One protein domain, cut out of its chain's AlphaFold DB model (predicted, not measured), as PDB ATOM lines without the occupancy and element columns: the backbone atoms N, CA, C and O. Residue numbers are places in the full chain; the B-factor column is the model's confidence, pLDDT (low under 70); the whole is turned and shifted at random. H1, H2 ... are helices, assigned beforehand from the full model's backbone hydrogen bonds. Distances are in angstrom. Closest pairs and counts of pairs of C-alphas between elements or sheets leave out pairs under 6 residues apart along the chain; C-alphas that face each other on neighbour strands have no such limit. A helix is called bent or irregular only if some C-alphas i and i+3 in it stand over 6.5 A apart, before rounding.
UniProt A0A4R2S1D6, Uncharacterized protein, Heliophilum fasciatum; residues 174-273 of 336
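AT A GLANCE: This is residues 174 to 273 of the 336 residues of an uncharacterized protein of Heliophilum fasciatum (UniProt A0A4R2S1D6). One long helix, H5, runs past a cluster of four shorter helices, and its last stretch, residues 265 to 273, sticks out beyond them as an arm. In the cluster H1 and H3 run side by side the same way, H2 crosses H1 steeply, and H4 packs on the first half of H5 through residues 250 to 255. The printed part has 100 residues with five named helices, in the order H1, H2, H3, H4, H5, and no named strand; the class is all helix. The whole is compact, with a radius of gyration of the C-alphas of 13.6 A, and spans 44 by 32 by 21 A.

IN THESE COORDINATES: H1 is residues 175 to 189, 20.8 A from first to last C-alpha, and begins with C-alpha 175 at (-44.525, 44.417, 22.182). H2 is residues 195 to 207, 17.9 A long, and H3 is residues 212 to 224, 18.0 A long, beginning with C-alpha 212 at (-33.329, 51.199, 24.983). H4 is residues 229 to 238, 14.3 A long. H5, the longest helix, is residues 247 to 273, measures 39.3 A and ends with C-alpha 273 at (-14.063, 30.001, 45.585). No helix is bent.

HOW THE PARTS SIT: H1 touches H2 at a steep tilt of 61 degrees, opposite ways; H2 touches H1 with residues 198 to 202 alone, and the closest C-alphas of the two, those of Glu 182 and Val 202, are 6.2 A apart. H1 touches H3 at a shallow tilt of 13 degrees, the same way, with the closest C-alphas, of Leu 181 and Pro 212, 6.4 A apart. H2 and H3 are close but not clearly touching; their closest C-alphas, of Cys 205 and Ser 215, are 6.2 A apart. H3 and H4 are also close but not clearly touching, with the C-alphas of Ser 222 and Met 232 closest at 7.9 A. H4 touches H5 at a steep tilt of 51 degrees, opposite ways, and the C-alphas of Pro 229 and Val 254 are closest at 5.8 A. H5 touches H4 with residues 250 to 255 alone. H1 is close to H5 but not clearly touching, the C-alphas of Leu 189 and Ile 261 being closest at 7.4 A. H5 is near H2, with 11 pairs of C-alphas within 10 A, and near H3, with 6. H4 is apart from H1 and H2. The helix packing is mostly crossed, but only just: 1 of 3 touching pairs is at a shallow tilt. In H2, H3, H4 and H5 every O i to N i+4 pair is within hydrogen-bond range; in H1 10 of 11 are.

THE WHOLE: The C-alphas farthest apart, of Thr 243 and Phe 273, are 44.6 A apart. Without residues 265 to 273, which stand free, the body has 91 residues and spans 32 by 28 by 21 A. The printed part has no cut. The links H1 to H2, H2 to H3 and H3 to H4 are tight, and H4 to H5 is short. The mean pLDDT of the printed part is 74.9, and 30 residues are under 70, among them residues 174 to 177, 226 to 234, 239 to 245 and 271 to 273.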
ATOM      1  N   THR A 174     -45.701  48.388  20.839       50.31
ATOM      2  CA  THR A 174     -45.313  48.205  22.242       50.31
ATOM      3  C   THR A 174     -44.625  46.857  22.485       50.31
ATOM      4  O   THR A 174     -43.618  46.829  23.191       50.31
ATOM      5  N   GLU A 175     -45.051  45.756  21.853       53.03
ATOM      6  CA  GLU A 175     -44.525  44.417  22.182       53.03
ATOM      7  C   GLU A 175     -43.089  44.166  21.682       53.03
ATOM      8  O   GLU A 175     -42.272  43.558  22.382       53.03
ATOM      9  N   THR A 176     -42.722  44.685  20.507       57.09
ATOM     10  CA  THR A 176     -41.363  44.497  19.953       57.09
ATOM     11  C   THR A 176     -40.286  45.231  20.757       57.09
ATOM     12  O   THR A 176     -39.170  44.726  20.928       57.09
ATOM     13  N   ASN A 177     -40.619  46.397  21.313       68.31
ATOM     14  CA  ASN A 177     -39.720  47.137  22.195       68.31
ATOM     15  C   ASN A 177     -39.583  46.461  23.568       68.31
ATOM     16  O   ASN A 177     -38.499  46.487  24.158       68.31
ATOM     17  N   ASP A 178     -40.638  45.797  24.038       79.62
ATOM     18  CA  ASP A 178     -40.672  45.134  25.340       79.62
ATOM     19  C   ASP A 178     -39.787  43.893  25.390       79.62
ATOM     20  O   ASP A 178     -39.013  43.733  26.336       79.62
ATOM     21  N   ALA A 179     -39.807  43.064  24.343       86.00
ATOM     22  CA  ALA A 179     -38.955  41.878  24.265       86.00
ATOM     23  C   ALA A 179     -37.457  42.240  24.235       86.00
ATOM     24  O   ALA A 179     -36.634  41.635  24.933       86.00
ATOM     25  N   ALA A 180     -37.088  43.272  23.466       87.50
ATOM     26  CA  ALA A 180     -35.713  43.767  23.410       87.50
ATOM     27  C   ALA A 180     -35.261  44.343  24.766       87.50
ATOM     28  O   ALA A 180     -34.125  44.115  25.201       87.50
ATOM     29  N   LEU A 181     -36.155  45.054  25.460       87.88
ATOM     30  CA  LEU A 181     -35.886  45.618  26.778       87.88
ATOM     31  C   LEU A 181     -35.793  44.531  27.859       87.88
ATOM     32  O   LEU A 181     -34.900  44.599  28.705       87.88
ATOM     33  N   GLU A 182     -36.638  43.497  27.807       90.56
ATOM     34  CA  GLU A 182     -36.557  42.329  28.694       90.56
ATOM     35  C   GLU A 182     -35.219  41.601  28.546       90.56
ATOM     36  O   GLU A 182     -34.574  41.290  29.554       90.56
ATOM     37  N   LEU A 183     -34.763  41.359  27.312       90.12
ATOM     38  CA  LEU A 183     -33.475  40.713  27.050       90.12
ATOM     39  C   LEU A 183     -32.302  41.549  27.567       90.12
ATOM     40  O   LEU A 183     -31.397  41.012  28.213       90.12
ATOM     41  N   LEU A 184     -32.334  42.866  27.345       90.69
ATOM     42  CA  LEU A 184     -31.330  43.791  27.867       90.69
ATOM     43  C   LEU A 184     -31.284  43.742  29.401       90.69
ATOM     44  O   LEU A 184     -30.223  43.546  29.999       90.69
ATOM     45  N   VAL A 185     -32.442  43.874  30.049       88.69
ATOM     46  CA  VAL A 185     -32.587  43.842  31.508       88.69
ATOM     47  C   VAL A 185     -32.105  42.506  32.083       88.69
ATOM     48  O   VAL A 185     -31.358  42.503  33.068       88.69
ATOM     49  N   ARG A 186     -32.452  41.373  31.459       90.75
ATOM     50  CA  ARG A 186     -31.943  40.043  31.838       90.75
ATOM     51  C   ARG A 186     -30.431  39.940  31.685       90.75
ATOM     52  O   ARG A 186     -29.780  39.377  32.562       90.75
ATOM     53  N   GLY A 187     -29.864  40.516  30.624       90.50
ATOM     54  CA  GLY A 187     -28.417  40.567  30.410       90.50
ATOM     55  C   GLY A 187     -27.676  41.259  31.557       90.50
ATOM     56  O   GLY A 187     -26.644  40.763  32.010       90.50
ATOM     57  N   TYR A 188     -28.229  42.357  32.086       85.44
ATOM     58  CA  TYR A 188     -27.620  43.102  33.197       85.44
ATOM     59  C   TYR A 188     -27.891  42.507  34.581       85.44
ATOM     60  O   TYR A 188     -27.006  42.535  35.438       85.44
ATOM     61  N   LEU A 189     -29.095  41.987  34.834       82.00
ATOM     62  CA  LEU A 189     -29.430  41.369  36.123       82.00
ATOM     63  C   LEU A 189     -28.832  39.957  36.271       82.00
ATOM     64  O   LEU A 189     -28.626  39.487  37.393       82.00
ATOM     65  N   GLY A 190     -28.522  39.305  35.148       86.19
ATOM     66  CA  GLY A 190     -28.009  37.944  35.074       86.19
ATOM     67  C   GLY A 190     -29.104  36.876  35.157       86.19
ATOM     68  O   GLY A 190     -30.255  37.144  35.491       86.19
ATOM     69  N   ALA A 191     -28.722  35.620  34.899       83.69
ATOM     70  CA  ALA A 191     -29.634  34.470  34.798       83.69
ATOM     71  C   ALA A 191     -30.421  34.130  36.082       83.69
ATOM     72  O   ALA A 191     -31.321  33.300  36.055       83.69
ATOM     73  N   LEU A 192     -30.070  34.741  37.214       75.94
ATOM     74  CA  LEU A 192     -30.717  34.515  38.508       75.94
ATOM     75  C   LEU A 192     -31.784  35.572  38.838       75.94
ATOM     76  O   LEU A 192     -32.348  35.546  39.932       75.94
ATOM     77  N   ALA A 193     -32.042  36.511  37.929       81.56
ATOM     78  CA  ALA A 193     -33.164  37.431  38.039       81.56
ATOM     79  C   ALA A 193     -34.483  36.667  37.880       81.56
ATOM     80  O   ALA A 193     -34.640  35.891  36.938       81.56
ATOM     81  N   THR A 194     -35.437  36.893  38.781       83.56
ATOM     82  CA  THR A 194     -36.783  36.337  38.611       83.56
ATOM     83  C   THR A 194     -37.536  37.114  37.538       83.56
ATOM     84  O   THR A 194     -37.318  38.313  37.363       83.56
ATOM     85  N   ASP A 195     -38.477  36.464  36.856       80.81
ATOM     86  CA  ASP A 195     -39.297  37.113  35.824       80.81
ATOM     87  C   ASP A 195     -40.026  38.351  36.364       80.81
ATOM     88  O   ASP A 195     -40.099  39.376  35.693       80.81
ATOM     89  N   GLY A 196     -40.469  38.317  37.625       76.81
ATOM     90  CA  GLY A 196     -41.064  39.482  38.285       76.81
ATOM     91  C   GLY A 196     -40.100  40.666  38.445       76.81
ATOM     92  O   GLY A 196     -40.523  41.814  38.361       76.81
ATOM     93  N   GLN A 197     -38.802  40.416  38.640       76.12
ATOM     94  CA  GLN A 197     -37.787  41.473  38.732       76.12
ATOM     95  C   GLN A 197     -37.465  42.071  37.364       76.12
ATOM     96  O   GLN A 197     -37.277  43.282  37.260       76.12
ATOM     97  N   VAL A 198     -37.421  41.227  36.333       85.50
ATOM     98  CA  VAL A 198     -37.238  41.658  34.943       85.50
ATOM     99  C   VAL A 198     -38.414  42.541  34.530       85.50
ATOM    100  O   VAL A 198     -38.194  43.695  34.167       85.50
ATOM    101  N   LYS A 199     -39.652  42.069  34.727       82.56
ATOM    102  CA  LYS A 199     -40.874  42.835  34.435       82.56
ATOM    103  C   LYS A 199     -40.948  44.146  35.207       82.56
ATOM    104  O   LYS A 199     -41.282  45.170  34.629       82.56
ATOM    105  N   ALA A 200     -40.581  44.157  36.490       76.75
ATOM    106  CA  ALA A 200     -40.568  45.390  37.279       76.75
ATOM    107  C   ALA A 200     -39.559  46.425  36.751       76.75
ATOM    108  O   ALA A 200     -39.819  47.621  36.819       76.75
ATOM    109  N   MET A 201     -38.408  45.984  36.235       83.38
ATOM    110  CA  MET A 201     -37.401  46.886  35.675       83.38
ATOM    111  C   MET A 201     -37.775  47.373  34.272       83.38
ATOM    112  O   MET A 201     -37.558  48.541  33.965       83.38
ATOM    113  N   VAL A 202     -38.358  46.505  33.445       87.19
ATOM    114  CA  VAL A 202     -38.917  46.873  32.136       87.19
ATOM    115  C   VAL A 202     -40.037  47.894  32.313       87.19
ATOM    116  O   VAL A 202     -39.944  48.980  31.747       87.19
ATOM    117  N   ALA A 203     -40.984  47.632  33.219       81.62
ATOM    118  CA  ALA A 203     -42.041  48.573  33.582       81.62
ATOM    119  C   ALA A 203     -41.477  49.909  34.087       81.62
ATOM    120  O   ALA A 203     -41.974  50.966  33.725       81.62
ATOM    121  N   LEU A 204     -40.396  49.885  34.874       83.25
ATOM    122  CA  LEU A 204     -39.732  51.105  35.331       83.25
ATOM    123  C   LEU A 204     -39.125  51.904  34.164       83.25
ATOM    124  O   LEU A 204     -39.219  53.128  34.135       83.25
ATOM    125  N   CYS A 205     -38.496  51.228  33.201       86.06
ATOM    126  CA  CYS A 205     -37.923  51.879  32.023       86.06
ATOM    127  C   CYS A 205     -39.012  52.478  31.121       86.06
ATOM    128  O   CYS A 205     -38.848  53.600  30.642       86.06
ATOM    129  N   GLN A 206     -40.135  51.774  30.959       85.06
ATOM    130  CA  GLN A 206     -41.313  52.243  30.225       85.06
ATOM    131  C   GLN A 206     -42.005  53.417  30.921       85.06
ATOM    132  O   GLN A 206     -42.303  54.416  30.274       85.06
ATOM    133  N   GLU A 207     -42.209  53.343  32.240       81.12
ATOM    134  CA  GLU A 207     -42.827  54.415  33.036       81.12
ATOM    135  C   GLU A 207     -42.014  55.714  32.945       81.12
ATOM    136  O   GLU A 207     -42.566  56.812  32.985       81.12
ATOM    137  N   PHE A 208     -40.696  55.594  32.767       79.00
ATOM    138  CA  PHE A 208     -39.795  56.721  32.544       79.00
ATOM    139  C   PHE A 208     -39.609  57.113  31.075       79.00
ATOM    140  O   PHE A 208     -38.846  58.043  30.806       79.00
ATOM    141  N   GLY A 209     -40.286  56.443  30.137       85.69
ATOM    142  CA  GLY A 209     -40.160  56.695  28.701       85.69
ATOM    143  C   GLY A 209     -38.721  56.561  28.198       85.69
ATOM    144  O   GLY A 209     -38.309  57.294  27.299       85.69
ATOM    145  N   LEU A 210     -37.920  55.690  28.824       83.12
ATOM    146  CA  LEU A 210     -36.513  55.532  28.476       83.12
ATOM    147  C   LEU A 210     -36.387  54.760  27.165       83.12
ATOM    148  O   LEU A 210     -36.863  53.634  27.033       83.12
ATOM    149  N   THR A 211     -35.649  55.336  26.219       84.69
ATOM    150  CA  THR A 211     -35.196  54.596  25.035       84.69
ATOM    151  C   THR A 211     -34.302  53.418  25.454       84.69
ATOM    152  O   THR A 211     -33.629  53.504  26.488       84.69
ATOM    153  N   PRO A 212     -34.194  52.338  24.657       83.31
ATOM    154  CA  PRO A 212     -33.329  51.199  24.983       83.31
ATOM    155  C   PRO A 212     -31.880  51.593  25.321       83.31
ATOM    156  O   PRO A 212     -31.303  51.084  26.281       83.31
ATOM    157  N   ALA A 213     -31.317  52.577  24.610       82.31
ATOM    158  CA  ALA A 213     -29.975  53.099  24.878       82.31
ATOM    159  C   ALA A 213     -29.869  53.826  26.235       82.31
ATOM    160  O   ALA A 213     -28.862  53.704  26.938       82.31
ATOM    161  N   GLN A 214     -30.907  54.569  26.636       84.88
ATOM    162  CA  GLN A 214     -30.962  55.221  27.948       84.88
ATOM    163  C   GLN A 214     -31.146  54.201  29.075       84.88
ATOM    164  O   GLN A 214     -30.487  54.314  30.112       84.88
ATOM    165  N   SER A 215     -31.988  53.189  28.861       85.81
ATOM    166  CA  SER A 215     -32.183  52.068  29.784       85.81
ATOM    167  C   SER A 215     -30.878  51.302  30.002       85.81
ATOM    168  O   SER A 215     -30.494  51.035  31.141       85.81
ATOM    169  N   GLU A 216     -30.122  51.044  28.931       86.00
ATOM    170  CA  GLU A 216     -28.798  50.431  29.020       86.00
ATOM    171  C   GLU A 216     -27.818  51.291  29.828       86.00
ATOM    172  O   GLU A 216     -27.131  50.787  30.722       86.00
ATOM    173  N   ALA A 217     -27.758  52.597  29.551       80.06
ATOM    174  CA  ALA A 217     -26.892  53.518  30.282       80.06
ATOM    175  C   ALA A 217     -27.252  53.572  31.777       80.06
ATOM    176  O   ALA A 217     -26.359  53.566  32.629       80.06
ATOM    177  N   MET A 218     -28.548  53.561  32.106       85.31
ATOM    178  CA  MET A 218     -29.035  53.498  33.484       85.31
ATOM    179  C   MET A 218     -28.606  52.193  34.167       85.31
ATOM    180  O   MET A 218     -28.084  52.227  35.286       85.31
ATOM    181  N   LEU A 219     -28.770  51.045  33.505       85.62
ATOM    182  CA  LEU A 219     -28.380  49.736  34.037       85.62
ATOM    183  C   LEU A 219     -26.861  49.641  34.248       85.62
ATOM    184  O   LEU A 219     -26.417  49.279  35.341       85.62
ATOM    185  N   LYS A 220     -26.054  50.068  33.265       82.75
ATOM    186  CA  LYS A 220     -24.588  50.173  33.393       82.75
ATOM    187  C   LYS A 220     -24.191  51.040  34.576       82.75
ATOM    188  O   LYS A 220     -23.377  50.620  35.397       82.75
ATOM    189  N   ALA A 221     -24.794  52.221  34.703       75.94
ATOM    190  CA  ALA A 221     -24.479  53.143  35.782       75.94
ATOM    191  C   ALA A 221     -24.840  52.556  37.159       75.94
ATOM    192  O   ALA A 221     -24.058  52.668  38.108       75.94
ATOM    193  N   SER A 222     -25.980  51.863  37.248       76.00
ATOM    194  CA  SER A 222     -26.449  51.171  38.454       76.00
ATOM    195  C   SER A 222     -25.447  50.126  38.943       76.00
ATOM    196  O   SER A 222     -25.123  50.081  40.134       76.00
ATOM    197  N   VAL A 223     -24.933  49.310  38.018       75.12
ATOM    198  CA  VAL A 223     -23.973  48.239  38.313       75.12
ATOM    199  C   VAL A 223     -22.585  48.808  38.611       75.12
ATOM    200  O   VAL A 223     -21.961  48.437  39.606       75.12
ATOM    201  N   GLN A 224     -22.105  49.740  37.785       75.06
ATOM    202  CA  GLN A 224     -20.725  50.227  37.824       75.06
ATOM    203  C   GLN A 224     -20.450  51.165  39.002       75.06
ATOM    204  O   GLN A 224     -19.428  51.027  39.674       75.06
ATOM    205  N   TYR A 225     -21.349  52.110  39.287       70.62
ATOM    206  CA  TYR A 225     -21.075  53.165  40.267       70.62
ATOM    207  C   TYR A 225     -21.604  52.862  41.667       70.62
ATOM    208  O   TYR A 225     -21.468  53.701  42.559       70.62
ATOM    209  N   LYS A 226     -22.207  51.681  41.888       68.38
ATOM    210  CA  LYS A 226     -22.938  51.361  43.129       68.38
ATOM    211  C   LYS A 226     -23.815  52.539  43.557       68.38
ATOM    212  O   LYS A 226     -23.781  52.952  44.719       68.38
ATOM    213  N   ILE A 227     -24.528  53.123  42.590       65.62
ATOM    214  CA  ILE A 227     -25.262  54.370  42.795       65.62
ATOM    215  C   ILE A 227     -26.198  54.160  43.974       65.62
ATOM    216  O   ILE A 227     -27.056  53.274  43.967       65.62
ATOM    217  N   ASN A 228     -25.994  54.958  45.020       58.78
ATOM    218  CA  ASN A 228     -26.882  54.926  46.166       58.78
ATOM    219  C   ASN A 228     -28.300  55.257  45.676       58.78
ATOM    220  O   ASN A 228     -28.450  56.187  44.882       58.78
ATOM    221  N   PRO A 229     -29.345  54.574  46.168       58.00
ATOM    222  CA  PRO A 229     -30.718  54.763  45.698       58.00
ATOM    223  C   PRO A 229     -31.170  56.229  45.620       58.00
ATOM    224  O   PRO A 229     -31.867  56.639  44.693       58.00
ATOM    225  N   GLY A 230     -30.708  57.052  46.567       64.50
ATOM    226  CA  GLY A 230     -30.975  58.489  46.586       64.50
ATOM    227  C   GLY A 230     -30.338  59.274  45.433       64.50
ATOM    228  O   GLY A 230     -30.928  60.247  44.974       64.50
ATOM    229  N   GLN A 231     -29.174  58.857  44.929       68.88
ATOM    230  CA  GLN A 231     -28.526  59.493  43.777       68.88
ATOM    231  C   GLN A 231     -29.183  59.099  42.457       68.88
ATOM    232  O   GLN A 231     -29.358  59.963  41.603       68.88
ATOM    233  N   MET A 232     -29.651  57.853  42.333       68.94
ATOM    234  CA  MET A 232     -30.465  57.432  41.187       68.94
ATOM    235  C   MET A 232     -31.739  58.271  41.095       68.94
ATOM    236  O   MET A 232     -32.093  58.783  40.041       68.94
ATOM    237  N   LYS A 233     -32.392  58.489  42.240       66.12
ATOM    238  CA  LYS A 233     -33.573  59.345  42.340       66.12
ATOM    239  C   LYS A 233     -33.295  60.786  41.918       66.12
ATOM    240  O   LYS A 233     -34.110  61.372  41.211       66.12
ATOM    241  N   LEU A 234     -32.187  61.374  42.375       68.62
ATOM    242  CA  LEU A 234     -31.807  62.739  41.996       68.62
ATOM    243  C   LEU A 234     -31.519  62.839  40.497       68.62
ATOM    244  O   LEU A 234     -31.982  63.783  39.868       68.62
ATOM    245  N   TYR A 235     -30.837  61.840  39.936       71.56
ATOM    246  CA  TYR A 235     -30.562  61.752  38.507       71.56
ATOM    247  C   TYR A 235     -31.855  61.647  37.687       71.56
ATOM    248  O   TYR A 235     -32.116  62.499  36.841       71.56
ATOM    249  N   LEU A 236     -32.730  60.689  38.008       68.06
ATOM    250  CA  LEU A 236     -34.008  60.493  37.312       68.06
ATOM    251  C   LEU A 236     -34.945  61.703  37.454       68.06
ATOM    252  O   LEU A 236     -35.659  62.054  36.519       68.06
ATOM    253  N   ARG A 237     -34.913  62.395  38.600       69.94
ATOM    254  CA  ARG A 237     -35.656  63.648  38.792       69.94
ATOM    255  C   ARG A 237     -35.048  64.806  37.992       69.94
ATOM    256  O   ARG A 237     -35.806  65.602  37.451       69.94
ATOM    257  N   SER A 238     -33.718  64.907  37.893       70.56
ATOM    258  CA  SER A 238     -33.067  65.944  37.073       70.56
ATOM    259  C   SER A 238     -33.308  65.763  35.576       70.56
ATOM    260  O   SER A 238     -33.315  66.749  34.852       70.56
ATOM    261  N   GLN A 239     -33.559  64.528  35.132       66.56
ATOM    262  CA  GLN A 239     -33.927  64.212  33.749       66.56
ATOM    263  C   GLN A 239     -35.426  64.415  33.464       66.56
ATOM    264  O   GLN A 239     -35.882  64.125  32.367       66.56
ATOM    265  N   GLY A 240     -36.218  64.866  34.445       65.75
ATOM    266  CA  GLY A 240     -37.662  65.065  34.284       65.75
ATOM    267  C   GLY A 240     -38.489  63.777  34.208       65.75
ATOM    268  O   GLY A 240     -39.709  63.858  34.183       65.75
ATOM    269  N   ALA A 241     -37.858  62.600  34.248       55.25
ATOM    270  CA  ALA A 241     -38.534  61.311  34.126       55.25
ATOM    271  C   ALA A 241     -39.439  61.002  35.337       55.25
ATOM    272  O   ALA A 241     -40.469  60.353  35.224       55.25
ATOM    273  N   LEU A 242     -39.086  61.491  36.530       61.19
ATOM    274  CA  LEU A 242     -39.708  61.051  37.783       61.19
ATOM    275  C   LEU A 242     -40.882  61.926  38.262       61.19
ATOM    276  O   LEU A 242     -40.882  62.383  39.409       61.19
ATOM    277  N   THR A 243     -41.866  62.185  37.397       61.31
ATOM    278  CA  THR A 243     -43.063  62.981  37.743       61.31
ATOM    279  C   THR A 243     -44.192  62.158  38.369       61.31
ATOM    280  O   THR A 243     -44.941  62.709  39.174       61.31
ATOM    281  N   HIS A 244     -44.293  60.854  38.078       59.34
ATOM    282  CA  HIS A 244     -45.476  60.050  38.436       59.34
ATOM    283  C   HIS A 244     -45.278  59.035  39.575       59.34
ATOM    284  O   HIS A 244     -46.242  58.688  40.258       59.34
ATOM    285  N   MET A 245     -44.045  58.625  39.881       63.75
ATOM    286  CA  MET A 245     -43.800  57.628  40.926       63.75
ATOM    287  C   MET A 245     -43.706  58.247  42.329       63.75
ATOM    288  O   MET A 245     -42.909  59.160  42.589       63.75
ATOM    289  N   SER A 246     -44.460  57.705  43.294       74.38
ATOM    290  CA  SER A 246     -44.348  58.155  44.686       74.38
ATOM    291  C   SER A 246     -42.956  57.845  45.253       74.38
ATOM    292  O   SER A 246     -42.349  56.803  44.995       74.38
ATOM    293  N   SER A 247     -42.446  58.726  46.120       65.94
ATOM    294  CA  SER A 247     -41.129  58.526  46.751       65.94
ATOM    295  C   SER A 247     -41.020  57.214  47.539       65.94
ATOM    296  O   SER A 247     -39.910  56.720  47.729       65.94
ATOM    297  N   LYS A 248     -42.145  56.659  48.011       73.44
ATOM    298  CA  LYS A 248     -42.184  55.398  48.757       73.44
ATOM    299  C   LYS A 248     -42.009  54.192  47.831       73.44
ATOM    300  O   LYS A 248     -41.219  53.316  48.168       73.44
ATOM    301  N   GLN A 249     -42.687  54.185  46.680       67.62
ATOM    302  CA  GLN A 249     -42.567  53.126  45.672       67.62
ATOM    303  C   GLN A 249     -41.150  53.070  45.107       67.62
ATOM    304  O   GLN A 249     -40.511  52.030  45.203       67.62
ATOM    305  N   LEU A 250     -40.597  54.211  44.683       71.06
ATOM    306  CA  LEU A 250     -39.229  54.254  44.161       71.06
ATOM    307  C   LEU A 250     -38.206  53.729  45.180       71.06
ATOM    308  O   LEU A 250     -37.363  52.895  44.863       71.06
ATOM    309  N   ASN A 251     -38.281  54.195  46.430       72.25
ATOM    310  CA  ASN A 251     -37.362  53.744  47.477       72.25
ATOM    311  C   ASN A 251     -37.494  52.241  47.768       72.25
ATOM    312  O   ASN A 251     -36.526  51.626  48.218       72.25
ATOM    313  N   GLN A 252     -38.673  51.655  47.556       75.94
ATOM    314  CA  GLN A 252     -38.873  50.222  47.701       75.94
ATOM    315  C   GLN A 252     -38.230  49.467  46.535       75.94
ATOM    316  O   GLN A 252     -37.336  48.660  46.778       75.94
ATOM    317  N   THR A 253     -38.556  49.835  45.293       68.12
ATOM    318  CA  THR A 253     -38.009  49.211  44.079       68.12
ATOM    319  C   THR A 253     -36.483  49.235  44.060       68.12
ATOM    320  O   THR A 253     -35.838  48.222  43.788       68.12
ATOM    321  N   VAL A 254     -35.868  50.365  44.426       71.12
ATOM    322  CA  VAL A 254     -34.403  50.453  44.428       71.12
ATOM    323  C   VAL A 254     -33.773  49.657  45.581       71.12
ATOM    324  O   VAL A 254     -32.683  49.106  45.417       71.12
ATOM    325  N   ARG A 255     -34.431  49.539  46.745       75.25
ATOM    326  CA  ARG A 255     -33.941  48.662  47.829       75.25
ATOM    327  C   ARG A 255     -33.972  47.198  47.414       75.25
ATOM    328  O   ARG A 255     -32.988  46.496  47.650       75.25
ATOM    329  N   ASP A 256     -35.051  46.774  46.772       72.88
ATOM    330  CA  ASP A 256     -35.215  45.400  46.302       72.88
ATOM    331  C   ASP A 256     -34.165  45.066  45.232       72.88
ATOM    332  O   ASP A 256     -33.469  44.052  45.340       72.88
ATOM    333  N   LEU A 257     -33.923  45.989  44.293       70.25
ATOM    334  CA  LEU A 257     -32.846  45.881  43.307       70.25
ATOM    335  C   LEU A 257     -31.464  45.748  43.968       70.25
ATOM    336  O   LEU A 257     -30.678  44.864  43.624       70.25
ATOM    337  N   HIS A 258     -31.163  46.606  44.944       74.38
ATOM    338  CA  HIS A 258     -29.861  46.616  45.608       74.38
ATOM    339  C   HIS A 258     -29.613  45.336  46.417       74.38
ATOM    340  O   HIS A 258     -28.501  44.797  46.411       74.38
ATOM    341  N   HIS A 259     -30.639  44.823  47.103       74.88
ATOM    342  CA  HIS A 259     -30.559  43.542  47.803       74.88
ATOM    343  C   HIS A 259     -30.239  42.401  46.844       74.88
ATOM    344  O   HIS A 259     -29.380  41.569  47.149       74.88
ATOM    345  N   ASN A 260     -30.871  42.408  45.674       67.06
ATOM    346  CA  ASN A 260     -30.695  41.368  44.681       67.06
ATOM    347  C   ASN A 260     -29.286  41.396  44.068       67.06
ATOM    348  O   ASN A 260     -28.582  40.390  44.102       67.06
ATOM    349  N   ILE A 261     -28.802  42.570  43.642       70.50
ATOM    350  CA  ILE A 261     -27.435  42.737  43.113       70.50
ATOM    351  C   ILE A 261     -26.390  42.307  44.154       70.50
ATOM    352  O   ILE A 261     -25.442  41.581  43.849       70.50
ATOM    353  N   LYS A 262     -26.568  42.697  45.421       75.62
ATOM    354  CA  LYS A 262     -25.645  42.311  46.497       75.62
ATOM    355  C   LYS A 262     -25.639  40.800  46.740       75.62
ATOM    356  O   LYS A 262     -24.584  40.235  47.041       75.62
ATOM    357  N   PHE A 263     -26.795  40.148  46.622       74.94
ATOM    358  CA  PHE A 263     -26.909  38.697  46.722       74.94
ATOM    359  C   PHE A 263     -26.205  37.996  45.552       74.94
ATOM    360  O   PHE A 263     -25.409  37.086  45.792       74.94
ATOM    361  N   GLN A 264     -26.381  38.495  44.323       68.50
ATOM    362  CA  GLN A 264     -25.704  37.989  43.124       68.50
ATOM    363  C   GLN A 264     -24.180  38.063  43.236       68.50
ATOM    364  O   GLN A 264     -23.495  37.057  43.060       68.50
ATOM    365  N   HIS A 265     -23.632  39.212  43.639       71.25
ATOM    366  CA  HIS A 265     -22.186  39.352  43.841       71.25
ATOM    367  C   HIS A 265     -21.647  38.375  44.897       71.25
ATOM    368  O   HIS A 265     -20.542  37.851  44.759       71.25
ATOM    369  N   LYS A 266     -22.424  38.098  45.953       74.06
ATOM    370  CA  LYS A 266     -22.032  37.142  46.997       74.06
ATOM    371  C   LYS A 266     -22.067  35.695  46.495       74.06
ATOM    372  O   LYS A 266     -21.227  34.900  46.915       74.06
ATOM    373  N   LEU A 267     -23.007  35.355  45.610       71.12
ATOM    374  CA  LEU A 267     -23.069  34.050  44.948       71.12
ATOM    375  C   LEU A 267     -21.929  33.867  43.945       71.12
ATOM    376  O   LEU A 267     -21.253  32.844  43.994       71.12
ATOM    377  N   GLN A 268     -21.646  34.870  43.112       71.38
ATOM    378  CA  GLN A 268     -20.528  34.831  42.167       71.38
ATOM    379  C   GLN A 268     -19.185  34.687  42.897       71.38
ATOM    380  O   GLN A 268     -18.414  33.783  42.573       71.38
ATOM    381  N   ALA A 269     -18.957  35.469  43.959       71.19
ATOM    382  CA  ALA A 269     -17.757  35.357  44.792       71.19
ATOM    383  C   ALA A 269     -17.622  33.979  45.468       71.19
ATOM    384  O   ALA A 269     -16.517  33.456  45.590       71.19
ATOM    385  N   LYS A 270     -18.737  33.356  45.880       72.69
ATOM    386  CA  LYS A 270     -18.725  31.983  46.410       72.69
ATOM    387  C   LYS A 270     -18.460  30.942  45.324       72.69
ATOM    388  O   LYS A 270     -17.681  30.026  45.563       72.69
ATOM    389  N   SER A 271     -19.059  31.071  44.141       64.75
ATOM    390  CA  SER A 271     -18.867  30.110  43.047       64.75
ATOM    391  C   SER A 271     -17.408  30.055  42.578       64.75
ATOM    392  O   SER A 271     -16.866  28.967  42.411       64.75
ATOM    393  N   GLN A 272     -16.724  31.205  42.514       61.41
ATOM    394  CA  GLN A 272     -15.300  31.277  42.170       61.41
ATOM    395  C   GLN A 272     -14.396  30.638  43.232       61.41
ATOM    396  O   GLN A 272     -13.338  30.115  42.899       61.41
ATOM    397  N   PHE A 273     -14.822  30.625  44.498       54.19
ATOM    398  CA  PHE A 273     -14.063  30.001  45.585       54.19
ATOM    399  C   PHE A 273     -14.343  28.498  45.737       54.19
ATOM    400  O   PHE A 273     -13.550  27.778  46.335       54.19
TER     401      PHE A 273